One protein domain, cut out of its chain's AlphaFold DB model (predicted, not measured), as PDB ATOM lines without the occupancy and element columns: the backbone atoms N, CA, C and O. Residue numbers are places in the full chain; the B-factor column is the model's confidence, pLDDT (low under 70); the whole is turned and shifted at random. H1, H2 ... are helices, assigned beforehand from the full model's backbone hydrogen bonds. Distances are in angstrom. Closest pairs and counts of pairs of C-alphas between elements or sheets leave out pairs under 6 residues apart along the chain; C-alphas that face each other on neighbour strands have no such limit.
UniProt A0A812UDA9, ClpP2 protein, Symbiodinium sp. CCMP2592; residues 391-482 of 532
ATOM      1  N   ALA A 391     221.608 207.206 222.404       90.50
ATOM      2  CA  ALA A 391     221.230 208.597 222.137       90.50
ATOM      3  C   ALA A 391     220.027 209.053 222.982       90.50
ATOM      4  O   ALA A 391     219.753 210.249 223.088       90.50
ATOM      5  N   TRP A 392     219.299 208.108 223.581       92.62
ATOM      6  CA  TRP A 392     218.112 208.378 224.379       92.62
ATOM      7  C   TRP A 392     218.463 208.409 225.864       92.62
ATOM      8  O   TRP A 392     219.048 207.471 226.405       92.62
ATOM      9  N   THR A 393     218.084 209.478 226.561       94.44
ATOM     10  CA  THR A 393     218.157 209.478 228.027       94.44
ATOM     11  C   THR A 393     217.023 208.625 228.596       94.44
ATOM     12  O   THR A 393     215.947 208.538 228.000       94.44
ATOM     13  N   ILE A 394     217.220 208.037 229.780       94.31
ATOM     14  CA  ILE A 394     216.177 207.240 230.448       94.31
ATOM     15  C   ILE A 394     214.886 208.047 230.627       94.31
ATOM     16  O   ILE A 394     213.798 207.534 230.384       94.31
ATOM     17  N   LYS A 395     214.993 209.336 230.973       94.25
ATOM     18  CA  LYS A 395     213.831 210.230 231.120       94.25
ATOM     19  C   LYS A 395     213.007 210.320 229.829       94.25
ATOM     20  O   LYS A 395     211.781 210.292 229.888       94.25
ATOM     21  N   VAL A 396     213.674 210.392 228.678       95.12
ATOM     22  CA  VAL A 396     213.023 210.453 227.362       95.12
ATOM     23  C   VAL A 396     212.347 209.118 227.037       95.12
ATOM     24  O   VAL A 396     211.178 209.110 226.663       95.12
ATOM     25  N   LEU A 397     213.012 207.986 227.283       95.56
ATOM     26  CA  LEU A 397     212.417 206.655 227.092       95.56
ATOM     27  C   LEU A 397     211.173 206.442 227.967       95.56
ATOM     28  O   LEU A 397     210.130 206.015 227.473       95.56
ATOM     29  N   VAL A 398     211.247 206.803 229.253       95.44
ATOM     30  CA  VAL A 398     210.102 206.733 230.175       95.44
ATOM     31  C   VAL A 398     208.952 207.609 229.678       95.44
ATOM     32  O   VAL A 398     207.810 207.156 229.654       95.44
ATOM     33  N   SER A 399     209.243 208.841 229.246       96.06
ATOM     34  CA  SER A 399     208.235 209.757 228.702       96.06
ATOM     35  C   SER A 399     207.550 209.185 227.454       96.06
ATOM     36  O   SER A 399     206.319 209.209 227.360       96.06
ATOM     37  N   ALA A 400     208.321 208.601 226.532       96.81
ATOM     38  CA  ALA A 400     207.797 207.959 225.328       96.81
ATOM     39  C   ALA A 400     206.864 206.789 225.672       96.81
ATOM     40  O   ALA A 400     205.726 206.760 225.204       96.81
ATOM     41  N   VAL A 401     207.305 205.873 226.546       96.31
ATOM     42  CA  VAL A 401     206.496 204.720 226.976       96.31
ATOM     43  C   VAL A 401     205.195 205.181 227.612       96.31
ATOM     44  O   VAL A 401     204.132 204.740 227.187       96.31
ATOM     45  N   VAL A 402     205.259 206.099 228.583       96.56
ATOM     46  CA  VAL A 402     204.065 206.636 229.258       96.56
ATOM     47  C   VAL A 402     203.095 207.226 228.240       96.56
ATOM     48  O   VAL A 402     201.907 206.914 228.289       96.56
ATOM     49  N   SER A 403     203.589 208.030 227.299       97.50
ATOM     50  CA  SER A 403     202.760 208.685 226.284       97.50
ATOM     51  C   SER A 403     202.041 207.667 225.396       97.50
ATOM     52  O   SER A 403     200.823 207.741 225.229       97.50
ATOM     53  N   LEU A 404     202.761 206.655 224.907       96.81
ATOM     54  CA  LEU A 404     202.201 205.619 224.037       96.81
ATOM     55  C   LEU A 404     201.119 204.773 224.722       96.81
ATOM     56  O   LEU A 404     200.240 204.259 224.041       96.81
ATOM     57  N   THR A 405     201.110 204.673 226.057       95.94
ATOM     58  CA  THR A 405     200.040 203.950 226.777       95.94
ATOM     59  C   THR A 405     198.670 204.630 226.716       95.94
ATOM     60  O   THR A 405     197.659 203.992 227.011       95.94
ATOM     61  N   TYR A 406     198.626 205.918 226.361       96.88
ATOM     62  CA  TYR A 406     197.386 206.679 226.202       96.88
ATOM     63  C   TYR A 406     196.981 206.864 224.740       96.88
ATOM     64  O   TYR A 406     195.842 207.260 224.489       96.88
ATOM     65  N   ILE A 407     197.881 206.588 223.794       96.25
ATOM     66  CA  ILE A 407     197.611 206.713 222.364       96.25
ATOM     67  C   ILE A 407     196.958 205.414 221.860       96.25
ATOM     68  O   ILE A 407     197.488 204.329 222.115       96.25
ATOM     69  N   PRO A 408     195.823 205.478 221.134       91.88
ATOM     70  CA  PRO A 408     195.173 204.295 220.579       91.88
ATOM     71  C   PRO A 408     196.090 203.502 219.631       91.88
ATOM     72  O   PRO A 408     196.279 203.848 218.469       91.88
ATOM     73  N   CYS A 409     196.640 202.389 220.116       82.69
ATOM     74  CA  CYS A 409     197.504 201.505 219.333       82.69
ATOM     75  C   CYS A 409     196.666 200.505 218.522       82.69
ATOM     76  O   CYS A 409     196.404 199.391 218.986       82.69
ATOM     77  N   LYS A 410     196.217 200.900 217.324       84.06
ATOM     78  CA  LYS A 410     195.486 199.995 216.417       84.06
ATOM     79  C   LYS A 410     196.423 199.119 215.582       84.06
ATOM     80  O   LYS A 410     196.086 197.971 215.299       84.06
ATOM     81  N   ASP A 411     197.602 199.625 215.227       86.94
ATOM     82  CA  ASP A 411     198.498 198.960 214.284       86.94
ATOM     83  C   ASP A 411     199.607 198.123 214.937       86.94
ATOM     84  O   ASP A 411     199.844 198.140 216.146       86.94
ATOM     85  N   PHE A 412     200.261 197.319 214.102       86.44
ATOM     86  CA  PHE A 412     201.396 196.493 214.497       86.44
ATOM     87  C   PHE A 412     202.635 197.342 214.837       86.44
ATOM     88  O   PHE A 412     203.355 197.009 215.779       86.44
ATOM     89  N   CYS A 413     202.850 198.455 214.127       89.38
ATOM     90  CA  CYS A 413     203.995 199.347 214.331       89.38
ATOM     91  C   CYS A 413     204.031 199.939 215.741       89.38
ATOM     92  O   CYS A 413     205.066 199.854 216.395       89.38
ATOM     93  N   ALA A 414     202.916 200.471 216.245       90.12
ATOM     94  CA  ALA A 414     202.833 201.033 217.587       90.12
ATOM     95  C   ALA A 414     203.106 199.972 218.663       90.12
ATOM     96  O   ALA A 414     203.841 200.227 219.616       90.12
ATOM     97  N   LYS A 415     202.574 198.753 218.493       93.00
ATOM     98  CA  LYS A 415     202.822 197.638 219.426       93.00
ATOM     99  C   LYS A 415     204.298 197.283 219.489       93.00
ATOM    100  O   LYS A 415     204.867 197.204 220.575       93.00
ATOM    101  N   TRP A 416     204.906 197.079 218.325       94.50
ATOM    102  CA  TRP A 416     206.316 196.740 218.226       94.50
ATOM    103  C   TRP A 416     207.195 197.866 218.783       94.50
ATOM    104  O   TRP A 416     208.100 197.603 219.568       94.50
ATOM    105  N   PHE A 417     206.850 199.122 218.494       94.94
ATOM    106  CA  PHE A 417     207.549 200.288 219.019       94.94
ATOM    107  C   PHE A 417     207.522 200.347 220.557       94.94
ATOM    108  O   PHE A 417     208.564 200.549 221.181       94.94
ATOM    109  N   ILE A 418     206.367 200.097 221.187       95.31
ATOM    110  CA  ILE A 418     206.268 200.020 222.654       95.31
ATOM    111  C   ILE A 418     207.147 198.887 223.203       95.31
ATOM    112  O   ILE A 418     207.850 199.096 224.192       95.31
ATOM    113  N   ILE A 419     207.126 197.705 222.579       94.69
ATOM    114  CA  ILE A 419     207.947 196.562 223.008       94.69
ATOM    115  C   ILE A 419     209.435 196.928 222.960       94.69
ATOM    116  O   ILE A 419     210.130 196.720 223.954       94.69
ATOM    117  N   SER A 420     209.905 197.543 221.871       94.75
ATOM    118  CA  SER A 420     211.302 197.972 221.731       94.75
ATOM    119  C   SER A 420     211.713 199.002 222.786       94.75
ATOM    120  O   SER A 420     212.790 198.887 223.363       94.75
ATOM    121  N   LEU A 421     210.851 199.975 223.100       95.19
ATOM    122  CA  LEU A 421     211.127 200.948 224.164       95.19
ATOM    123  C   LEU A 421     211.214 200.296 225.549       95.19
ATOM    124  O   LEU A 421     212.037 200.694 226.373       95.19
ATOM    125  N   VAL A 422     210.360 199.308 225.827       95.38
ATOM    126  CA  VAL A 422     210.381 198.579 227.100       95.38
ATOM    127  C   VAL A 422     211.620 197.692 227.216       95.38
ATOM    128  O   VAL A 422     212.198 197.622 228.299       95.38
ATOM    129  N   GLN A 423     212.043 197.052 226.123       94.44
ATOM    130  CA  GLN A 423     213.294 196.291 226.072       94.44
ATOM    131  C   GLN A 423     214.489 197.190 226.391       94.44
ATOM    132  O   GLN A 423     215.219 196.905 227.337       94.44
ATOM    133  N   GLU A 424     214.605 198.334 225.713       94.94
ATOM    134  CA  GLU A 424     215.664 199.318 225.971       94.94
ATOM    135  C   GLU A 424     215.668 199.801 227.435       94.94
ATOM    136  O   GLU A 424     216.712 199.874 228.085       94.94
ATOM    137  N   LEU A 425     214.491 200.101 228.001       94.50
ATOM    138  CA  LEU A 425     214.372 200.493 229.412       94.50
ATOM    139  C   LEU A 425     214.796 199.383 230.381       94.50
ATOM    140  O   LEU A 425     215.290 199.684 231.469       94.50
ATOM    141  N   ALA A 426     214.576 198.120 230.030       93.94
ATOM    142  CA  ALA A 426     214.947 196.994 230.874       93.94
ATOM    143  C   ALA A 426     216.440 196.674 230.798       93.94
ATOM    144  O   ALA A 426     217.050 196.425 231.842       93.94
ATOM    145  N   GLU A 427     217.032 196.753 229.604       94.50
ATOM    146  CA  GLU A 427     218.481 196.666 229.400       94.50
ATOM    147  C   GLU A 427     219.219 197.717 230.234       94.50
ATOM    148  O   GLU A 427     220.272 197.440 230.803       94.50
ATOM    149  N   ARG A 428     218.616 198.900 230.390       93.75
ATOM    150  CA  ARG A 428     219.173 200.019 231.161       93.75
ATOM    151  C   ARG A 428     218.474 200.235 232.501       93.75
ATOM    152  O   ARG A 428     218.456 201.338 233.050       93.75
ATOM    153  N   SER A 429     217.890 199.176 233.052       92.62
ATOM    154  CA  SER A 429     217.104 199.264 234.286       92.62
ATOM    155  C   SER A 429     217.922 199.653 235.519       92.62
ATOM    156  O   SER A 429     217.342 200.146 236.487       92.62
ATOM    157  N   GLU A 430     219.246 199.476 235.487       91.38
ATOM    158  CA  GLU A 430     220.171 199.963 236.516       91.38
ATOM    159  C   GLU A 430     220.275 201.493 236.516       91.38
ATOM    160  O   GLU A 430     220.031 202.103 237.552       91.38
ATOM    161  N   GLU A 431     220.494 202.121 235.352       92.00
ATOM    162  CA  GLU A 431     220.455 203.589 235.191       92.00
ATOM    163  C   GLU A 431     219.088 204.165 235.592       92.00
ATOM    164  O   GLU A 431     218.950 205.291 236.074       92.00
ATOM    165  N   ALA A 432     218.041 203.369 235.385       85.38
ATOM    166  CA  ALA A 432     216.681 203.737 235.707       85.38
ATOM    167  C   ALA A 432     216.416 203.779 237.224       85.38
ATOM    168  O   ALA A 432     215.484 204.470 237.633       85.38
ATOM    169  N   GLN A 433     217.213 203.104 238.067       82.56
ATOM    170  CA  GLN A 433     216.981 203.054 239.521       82.56
ATOM    171  C   GLN A 433     217.101 204.425 240.194       82.56
ATOM    172  O   GLN A 433     216.389 204.683 241.167       82.56
ATOM    173  N   ASP A 434     217.944 205.299 239.645       83.06
ATOM    174  CA  ASP A 434     218.128 206.673 240.126       83.06
ATOM    175  C   ASP A 434     217.031 207.619 239.621       83.06
ATOM    176  O   ASP A 434     216.838 208.723 240.135       83.06
ATOM    177  N   THR A 435     216.267 207.184 238.618       83.38
ATOM    178  CA  THR A 435     215.132 207.935 238.087       83.38
ATOM    179  C   THR A 435     213.852 207.541 238.827       83.38
ATOM    180  O   THR A 435     213.655 206.408 239.260       83.38
ATOM    181  N   ASN A 436     212.910 208.475 238.968       84.25
ATOM    182  CA  ASN A 436     211.578 208.146 239.464       84.25
ATOM    183  C   ASN A 436     210.852 207.228 238.459       84.25
ATOM    184  O   ASN A 436     210.335 207.713 237.455       84.25
ATOM    185  N   LEU A 437     210.792 205.920 238.739       87.00
ATOM    186  CA  LEU A 437     210.129 204.910 237.894       87.00
ATOM    187  C   LEU A 437     208.655 204.671 238.224       87.00
ATOM    188  O   LEU A 437     208.022 203.796 237.633       87.00
ATOM    189  N   VAL A 438     208.063 205.464 239.121       91.06
ATOM    190  CA  VAL A 438     206.609 205.432 239.346       91.06
ATOM    191  C   VAL A 438     205.819 205.597 238.036       91.06
ATOM    192  O   VAL A 438     204.877 204.827 237.840       91.06
ATOM    193  N   PRO A 439     206.190 206.497 237.098       94.00
ATOM    194  CA  PRO A 439     205.502 206.614 235.815       94.00
ATOM    195  C   PRO A 439     205.545 205.330 234.978       94.00
ATOM    196  O   PRO A 439     204.560 205.014 234.323       94.00
ATOM    197  N   VAL A 440     206.633 204.553 235.040       92.75
ATOM    198  CA  VAL A 440     206.759 203.274 234.319       92.75
ATOM    199  C   VAL A 440     205.773 202.242 234.866       92.75
ATOM    200  O   VAL A 440     205.080 201.576 234.102       92.75
ATOM    201  N   VAL A 441     205.643 202.149 236.191       93.31
ATOM    202  CA  VAL A 441     204.661 201.254 236.825       93.31
ATOM    203  C   VAL A 441     203.232 201.649 236.433       93.31
ATOM    204  O   VAL A 441     202.420 200.790 236.094       93.31
ATOM    205  N   VAL A 442     202.927 202.951 236.429       94.00
ATOM    206  CA  VAL A 442     201.618 203.471 235.996       94.00
ATOM    207  C   VAL A 442     201.369 203.197 234.509       94.00
ATOM    208  O   VAL A 442     200.251 202.844 234.133       94.00
ATOM    209  N   ALA A 443     202.395 203.315 233.665       95.19
ATOM    210  CA  ALA A 443     202.315 202.972 232.250       95.19
ATOM    211  C   ALA A 443     201.959 201.489 232.061       95.19
ATOM    212  O   ALA A 443     201.031 201.173 231.319       95.19
ATOM    213  N   PHE A 444     202.605 200.574 232.789       95.44
ATOM    214  CA  PHE A 444     202.269 199.150 232.713       95.44
ATOM    215  C   PHE A 444     200.867 198.829 233.223       95.44
ATOM    216  O   PHE A 444     200.176 198.017 232.612       95.44
ATOM    217  N   ASP A 445     200.408 199.490 234.285       94.56
ATOM    218  CA  ASP A 445     199.026 199.342 234.744       94.56
ATOM    219  C   ASP A 445     198.019 199.835 233.689       94.56
ATOM    220  O   ASP A 445     197.001 199.191 233.419       94.56
ATOM    221  N   THR A 446     198.352 200.933 233.008       94.88
ATOM    222  CA  THR A 446     197.558 201.482 231.901       94.88
ATOM    223  C   THR A 446     197.530 200.519 230.711       94.88
ATOM    224  O   THR A 446     196.457 200.219 230.195       94.88
ATOM    225  N   LEU A 447     198.673 199.948 230.315       94.81
ATOM    226  CA  LEU A 447     198.740 198.926 229.263       94.81
ATOM    227  C   LEU A 447     197.941 197.678 229.642       94.81
ATOM    228  O   LEU A 447     197.185 197.164 228.827       94.81
ATOM    229  N   ARG A 448     198.049 197.207 230.885       95.06
ATOM    230  CA  ARG A 448     197.325 196.027 231.372       95.06
ATOM    231  C   ARG A 448     195.809 196.213 231.320       95.06
ATOM    232  O   ARG A 448     195.092 195.261 231.022       95.06
ATOM    233  N   THR A 449     195.328 197.419 231.613       94.31
ATOM    234  CA  THR A 449     193.892 197.732 231.670       94.31
ATOM    235  C   THR A 449     193.305 198.130 230.316       94.31
ATOM    236  O   THR A 449     192.169 197.762 230.030       94.31
ATOM    237  N   ARG A 450     194.056 198.849 229.472       92.81
ATOM    238  CA  ARG A 450     193.567 199.387 228.187       92.81
ATOM    239  C   ARG A 450     194.032 198.610 226.959       92.81
ATOM    240  O   ARG A 450     193.332 198.571 225.954       92.81
ATOM    241  N   HIS A 451     195.201 197.983 227.035       93.62
ATOM    242  CA  HIS A 451     195.888 197.353 225.907       93.62
ATOM    243  C   HIS A 451     196.400 195.956 226.287       93.62
ATOM    244  O   HIS A 451     197.569 195.629 226.083       93.62
ATOM    245  N   LEU A 452     195.515 195.116 226.845       94.44
ATOM    246  CA  LEU A 452     195.864 193.819 227.443       94.44
ATOM    247  C   LEU A 452     196.710 192.926 226.523       94.44
ATOM    248  O   LEU A 452     197.623 192.256 227.001       94.44
ATOM    249  N   GLN A 453     196.428 192.918 225.218       94.50
ATOM    250  CA  GLN A 453     197.217 192.128 224.274       94.50
ATOM    251  C   GLN A 453     198.663 192.631 224.183       94.50
ATOM    252  O   GLN A 453     199.584 191.839 224.322       94.50
ATOM    253  N   VAL A 454     198.862 193.947 224.060       93.50
ATOM    254  CA  VAL A 454     200.200 194.563 224.033       93.50
ATOM    255  C   VAL A 454     200.944 194.279 225.333       93.50
ATOM    256  O   VAL A 454     202.110 193.905 225.311       93.50
ATOM    257  N   PHE A 455     200.259 194.378 226.477       95.44
ATOM    258  CA  PHE A 455     200.840 194.028 227.772       95.44
ATOM    259  C   PHE A 455     201.307 192.564 227.829       95.44
ATOM    260  O   PHE A 455     202.415 192.299 228.288       95.44
ATOM    261  N   ARG A 456     200.500 191.613 227.335       94.50
ATOM    262  CA  ARG A 456     200.880 190.189 227.256       94.50
ATOM    263  C   ARG A 456     202.082 189.966 226.343       94.50
ATOM    264  O   ARG A 456     202.975 189.206 226.709       94.50
ATOM    265  N   ASP A 457     202.116 190.633 225.195       93.25
ATOM    266  CA  ASP A 457     203.222 190.531 224.242       93.25
ATOM    267  C   ASP A 457     204.527 191.048 224.871       93.25
ATOM    268  O   ASP A 457     205.557 190.377 224.791       93.25
ATOM    269  N   ILE A 458     204.460 192.167 225.605       93.62
ATOM    270  CA  ILE A 458     205.582 192.674 226.406       93.62
ATOM    271  C   ILE A 458     205.982 191.650 227.473       93.62
ATOM    272  O   ILE A 458     207.152 191.301 227.550       93.62
ATOM    273  N   CYS A 459     205.052 191.120 228.279       93.94
ATOM    274  CA  CYS A 459     205.379 190.099 229.284       93.94
ATOM    275  C   CYS A 459     206.121 188.909 228.662       93.94
ATOM    276  O   CYS A 459     207.149 188.488 229.181       93.94
ATOM    277  N   ASN A 460     205.642 188.400 227.525       93.81
ATOM    278  CA  ASN A 460     206.255 187.269 226.836       93.81
ATOM    279  C   ASN A 460     207.673 187.582 226.334       93.81
ATOM    280  O   ASN A 460     208.562 186.739 226.466       93.81
ATOM    281  N   ALA A 461     207.889 188.783 225.786       92.62
ATOM    282  CA  ALA A 461     209.209 189.238 225.353       92.62
ATOM    283  C   ALA A 461     210.168 189.410 226.546       92.62
ATOM    284  O   ALA A 461     211.296 188.917 226.527       92.62
ATOM    285  N   MET A 462     209.692 190.044 227.620       94.75
ATOM    286  CA  MET A 462     210.513 190.453 228.758       94.75
ATOM    287  C   MET A 462     210.799 189.327 229.750       94.75
ATOM    288  O   MET A 462     211.887 189.288 230.314       94.75
ATOM    289  N   SER A 463     209.884 188.376 229.961       93.56
ATOM    290  CA  SER A 463     210.073 187.298 230.946       93.56
ATOM    291  C   SER A 463     211.258 186.381 230.637       93.56
ATOM    292  O   SER A 463     211.787 185.757 231.551       93.56
ATOM    293  N   ARG A 464     211.683 186.296 229.370       91.75
ATOM    294  CA  ARG A 464     212.849 185.494 228.966       91.75
ATOM    295  C   ARG A 464     214.167 186.250 229.109       91.75
ATOM    296  O   ARG A 464     215.171 185.638 229.442       91.75
ATOM    297  N   GLN A 465     214.159 187.549 228.819       93.81
ATOM    298  CA  GLN A 465     215.375 188.361 228.704       93.81
ATOM    299  C   GLN A 465     215.676 189.152 229.986       93.81
ATOM    300  O   GLN A 465     216.835 189.306 230.352       93.81
ATOM    301  N   HIS A 466     214.642 189.610 230.701       95.12
ATOM    302  CA  HIS A 466     214.758 190.506 231.857       95.12
ATOM    303  C   HIS A 466     213.738 190.162 232.967       95.12
ATOM    304  O   HIS A 466     212.866 190.979 233.289       95.12
ATOM    305  N   PRO A 467     213.809 188.965 233.582       93.56
ATOM    306  CA  PRO A 467     212.827 188.520 234.578       93.56
ATOM    307  C   PRO A 467     212.723 189.455 235.797       93.56
ATOM    308  O   PRO A 467     211.618 189.716 236.280       93.56
ATOM    309  N   ASP A 468     213.837 190.036 236.248       91.56
ATOM    310  CA  ASP A 468     213.855 190.958 237.390       91.56
ATOM    311  C   ASP A 468     213.098 192.261 237.106       91.56
ATOM    312  O   ASP A 468     212.372 192.771 237.966       91.56
ATOM    313  N   PHE A 469     213.210 192.783 235.880       92.25
ATOM    314  CA  PHE A 469     212.486 193.979 235.453       92.25
ATOM    315  C   PHE A 469     210.974 193.745 235.493       92.25
ATOM    316  O   PHE A 469     210.221 194.559 236.038       92.25
ATOM    317  N   VAL A 470     210.534 192.596 234.970       91.44
ATOM    318  CA  VAL A 470     209.126 192.187 234.965       91.44
ATOM    319  C   VAL A 470     208.578 192.125 236.392       91.44
ATOM    320  O   VAL A 470     207.553 192.743 236.694       91.44
ATOM    321  N   MET A 471     209.282 191.433 237.291       89.06
ATOM    322  CA  MET A 471     208.867 191.289 238.688       89.06
ATOM    323  C   MET A 471     208.800 192.633 239.419       89.06
ATOM    324  O   MET A 471     207.861 192.891 240.177       89.06
ATOM    325  N   ARG A 472     209.772 193.515 239.177       87.75
ATOM    326  CA  ARG A 472     209.887 194.793 239.884       87.75
ATOM    327  C   ARG A 472     208.881 195.836 239.399       87.75
ATOM    328  O   ARG A 472     208.295 196.528 240.234       87.75
ATOM    329  N   TYR A 473     208.665 195.949 238.087       86.94
ATOM    330  CA  TYR A 473     207.954 197.091 237.498       86.94
ATOM    331  C   TYR A 473     206.609 196.752 236.854       86.94
ATOM    332  O   TYR A 473     205.706 197.586 236.908       86.94
ATOM    333  N   MET A 474     206.427 195.554 236.291       88.62
ATOM    334  CA  MET A 474     205.192 195.223 235.561       88.62
ATOM    335  C   MET A 474     204.076 194.706 236.473       88.62
ATOM    336  O   MET A 474     202.909 195.025 236.259       88.62
ATOM    337  N   TYR A 475     204.419 193.948 237.517       87.12
ATOM    338  CA  TYR A 475     203.445 193.365 238.451       87.12
ATOM    339  C   TYR A 475     203.298 194.142 239.768       87.12
ATOM    340  O   TYR A 475     202.755 193.631 240.746       87.12
ATOM    341  N   GLY A 476     203.762 195.396 239.811       73.44
ATOM    342  CA  GLY A 476     203.556 196.271 240.966       73.44
ATOM    343  C   GLY A 476     204.362 195.882 242.212       73.44
ATOM    344  O   GLY A 476     203.916 196.152 243.331       73.44
ATOM    345  N   GLY A 477     205.563 195.306 242.044       61.91
ATOM    346  CA  GLY A 477     206.450 194.840 243.128       61.91
ATOM    347  C   GLY A 477     206.829 195.893 244.190       61.91
ATOM    348  O   GLY A 477     207.404 195.576 245.232       61.91
ATOM    349  N   ALA A 478     206.451 197.157 243.994       50.78
ATOM    350  CA  ALA A 478     206.769 198.282 244.864       50.78
ATOM    351  C   ALA A 478     206.024 198.327 246.217       50.78
ATOM    352  O   ALA A 478     206.343 199.191 247.037       50.78
ATOM    353  N   ARG A 479     205.081 197.421 246.520       53.88
ATOM    354  CA  ARG A 479     204.532 197.344 247.893       53.88
ATOM    355  C   ARG A 479     205.408 196.564 248.876       53.88
ATOM    356  O   ARG A 479     205.258 196.778 250.074       53.88
ATOM    357  N   GLN A 480     206.338 195.722 248.422       52.84
ATOM    358  CA  GLN A 480     207.027 194.798 249.335       52.84
ATOM    359  C   GLN A 480     208.288 195.368 250.014       52.84
ATOM    360  O   GLN A 480     208.595 194.963 251.129       52.84
ATOM    361  N   ASN A 481     208.984 196.361 249.439       50.25
ATOM    362  CA  ASN A 481     210.325 196.734 249.932       50.25
ATOM    363  C   ASN A 481     210.421 197.944 250.884       50.25
ATOM    364  O   ASN A 481     211.483 198.172 251.464       50.25
ATOM    365  N   ARG A 482     209.345 198.711 251.116       55.09
ATOM    366  CA  ARG A 482     209.388 199.803 252.117       55.09
ATOM    367  C   ARG A 482     209.400 199.298 253.564       55.09
ATOM    368  O   ARG A 482     209.979 199.965 254.416       55.09
TER     369      ARG A 482
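AT A GLANCE: This is residues 391 to 482 of the 532 residues of the protein "ClpP2 protein" of Symbiodinium sp. CCMP2592 (UniProt A0A812UDA9). A helical hairpin, H1 and H2, packs on a triangle of helices in which H4 and H5 make a V and H6 bridges its open side. H1 is on H4 and H2 on H5, short H3 sits near one end of the hairpin, and residues 479 to 482 form a tail at one end of the longest axis. The printed part has 92 residues with six named helices, H1 to H6 in order, and no named strand: all helix. It is compact, with a radius of gyration of the C-alphas of 12.2 A and spans of 38 by 29 by 23 A.

HOW THE PARTS SIT: H1, residues 394 to 404, and H2, residues 412 to 427, touch as a hairpin at a shallow tilt of 28 degrees, with C-alphas 401 and 418 closest at 6.4 A. H3, residues 431 to 434, touches no helix. H4, residues 438 to 450, touches H1 the same way with residues 439 to 443 alone; C-alphas 402 and 443 are closest, 5.0 A. H5, residues 452 to 465, touches H2; C-alphas 419 and 458 are closest, 5.7 A. H6, residues 467 to 474, touches H4 about perpendicular at 81 degrees, C-alphas 441 and 473 being closest at 5.4 A. Every O i to N i+4 pair is within hydrogen-bond range in H1, H2, H4 and H6, and 8 of 10 in H5; H3 is too short for one.

IN THESE COORDINATES: H1 begins at C-alpha 394 (216.177, 207.240, 230.448). H2 is 22.7 A long, H5 20.3 A and H4 18.2 A. H6 ends at C-alpha 474 (205.192, 195.223, 235.561).

THE WHOLE: The farthest C-alphas, of Asp 411 and Arg 482, are 39.4 A apart. The printed part has no cut and no long link. Confidence is under 70 at residues 477 to 482.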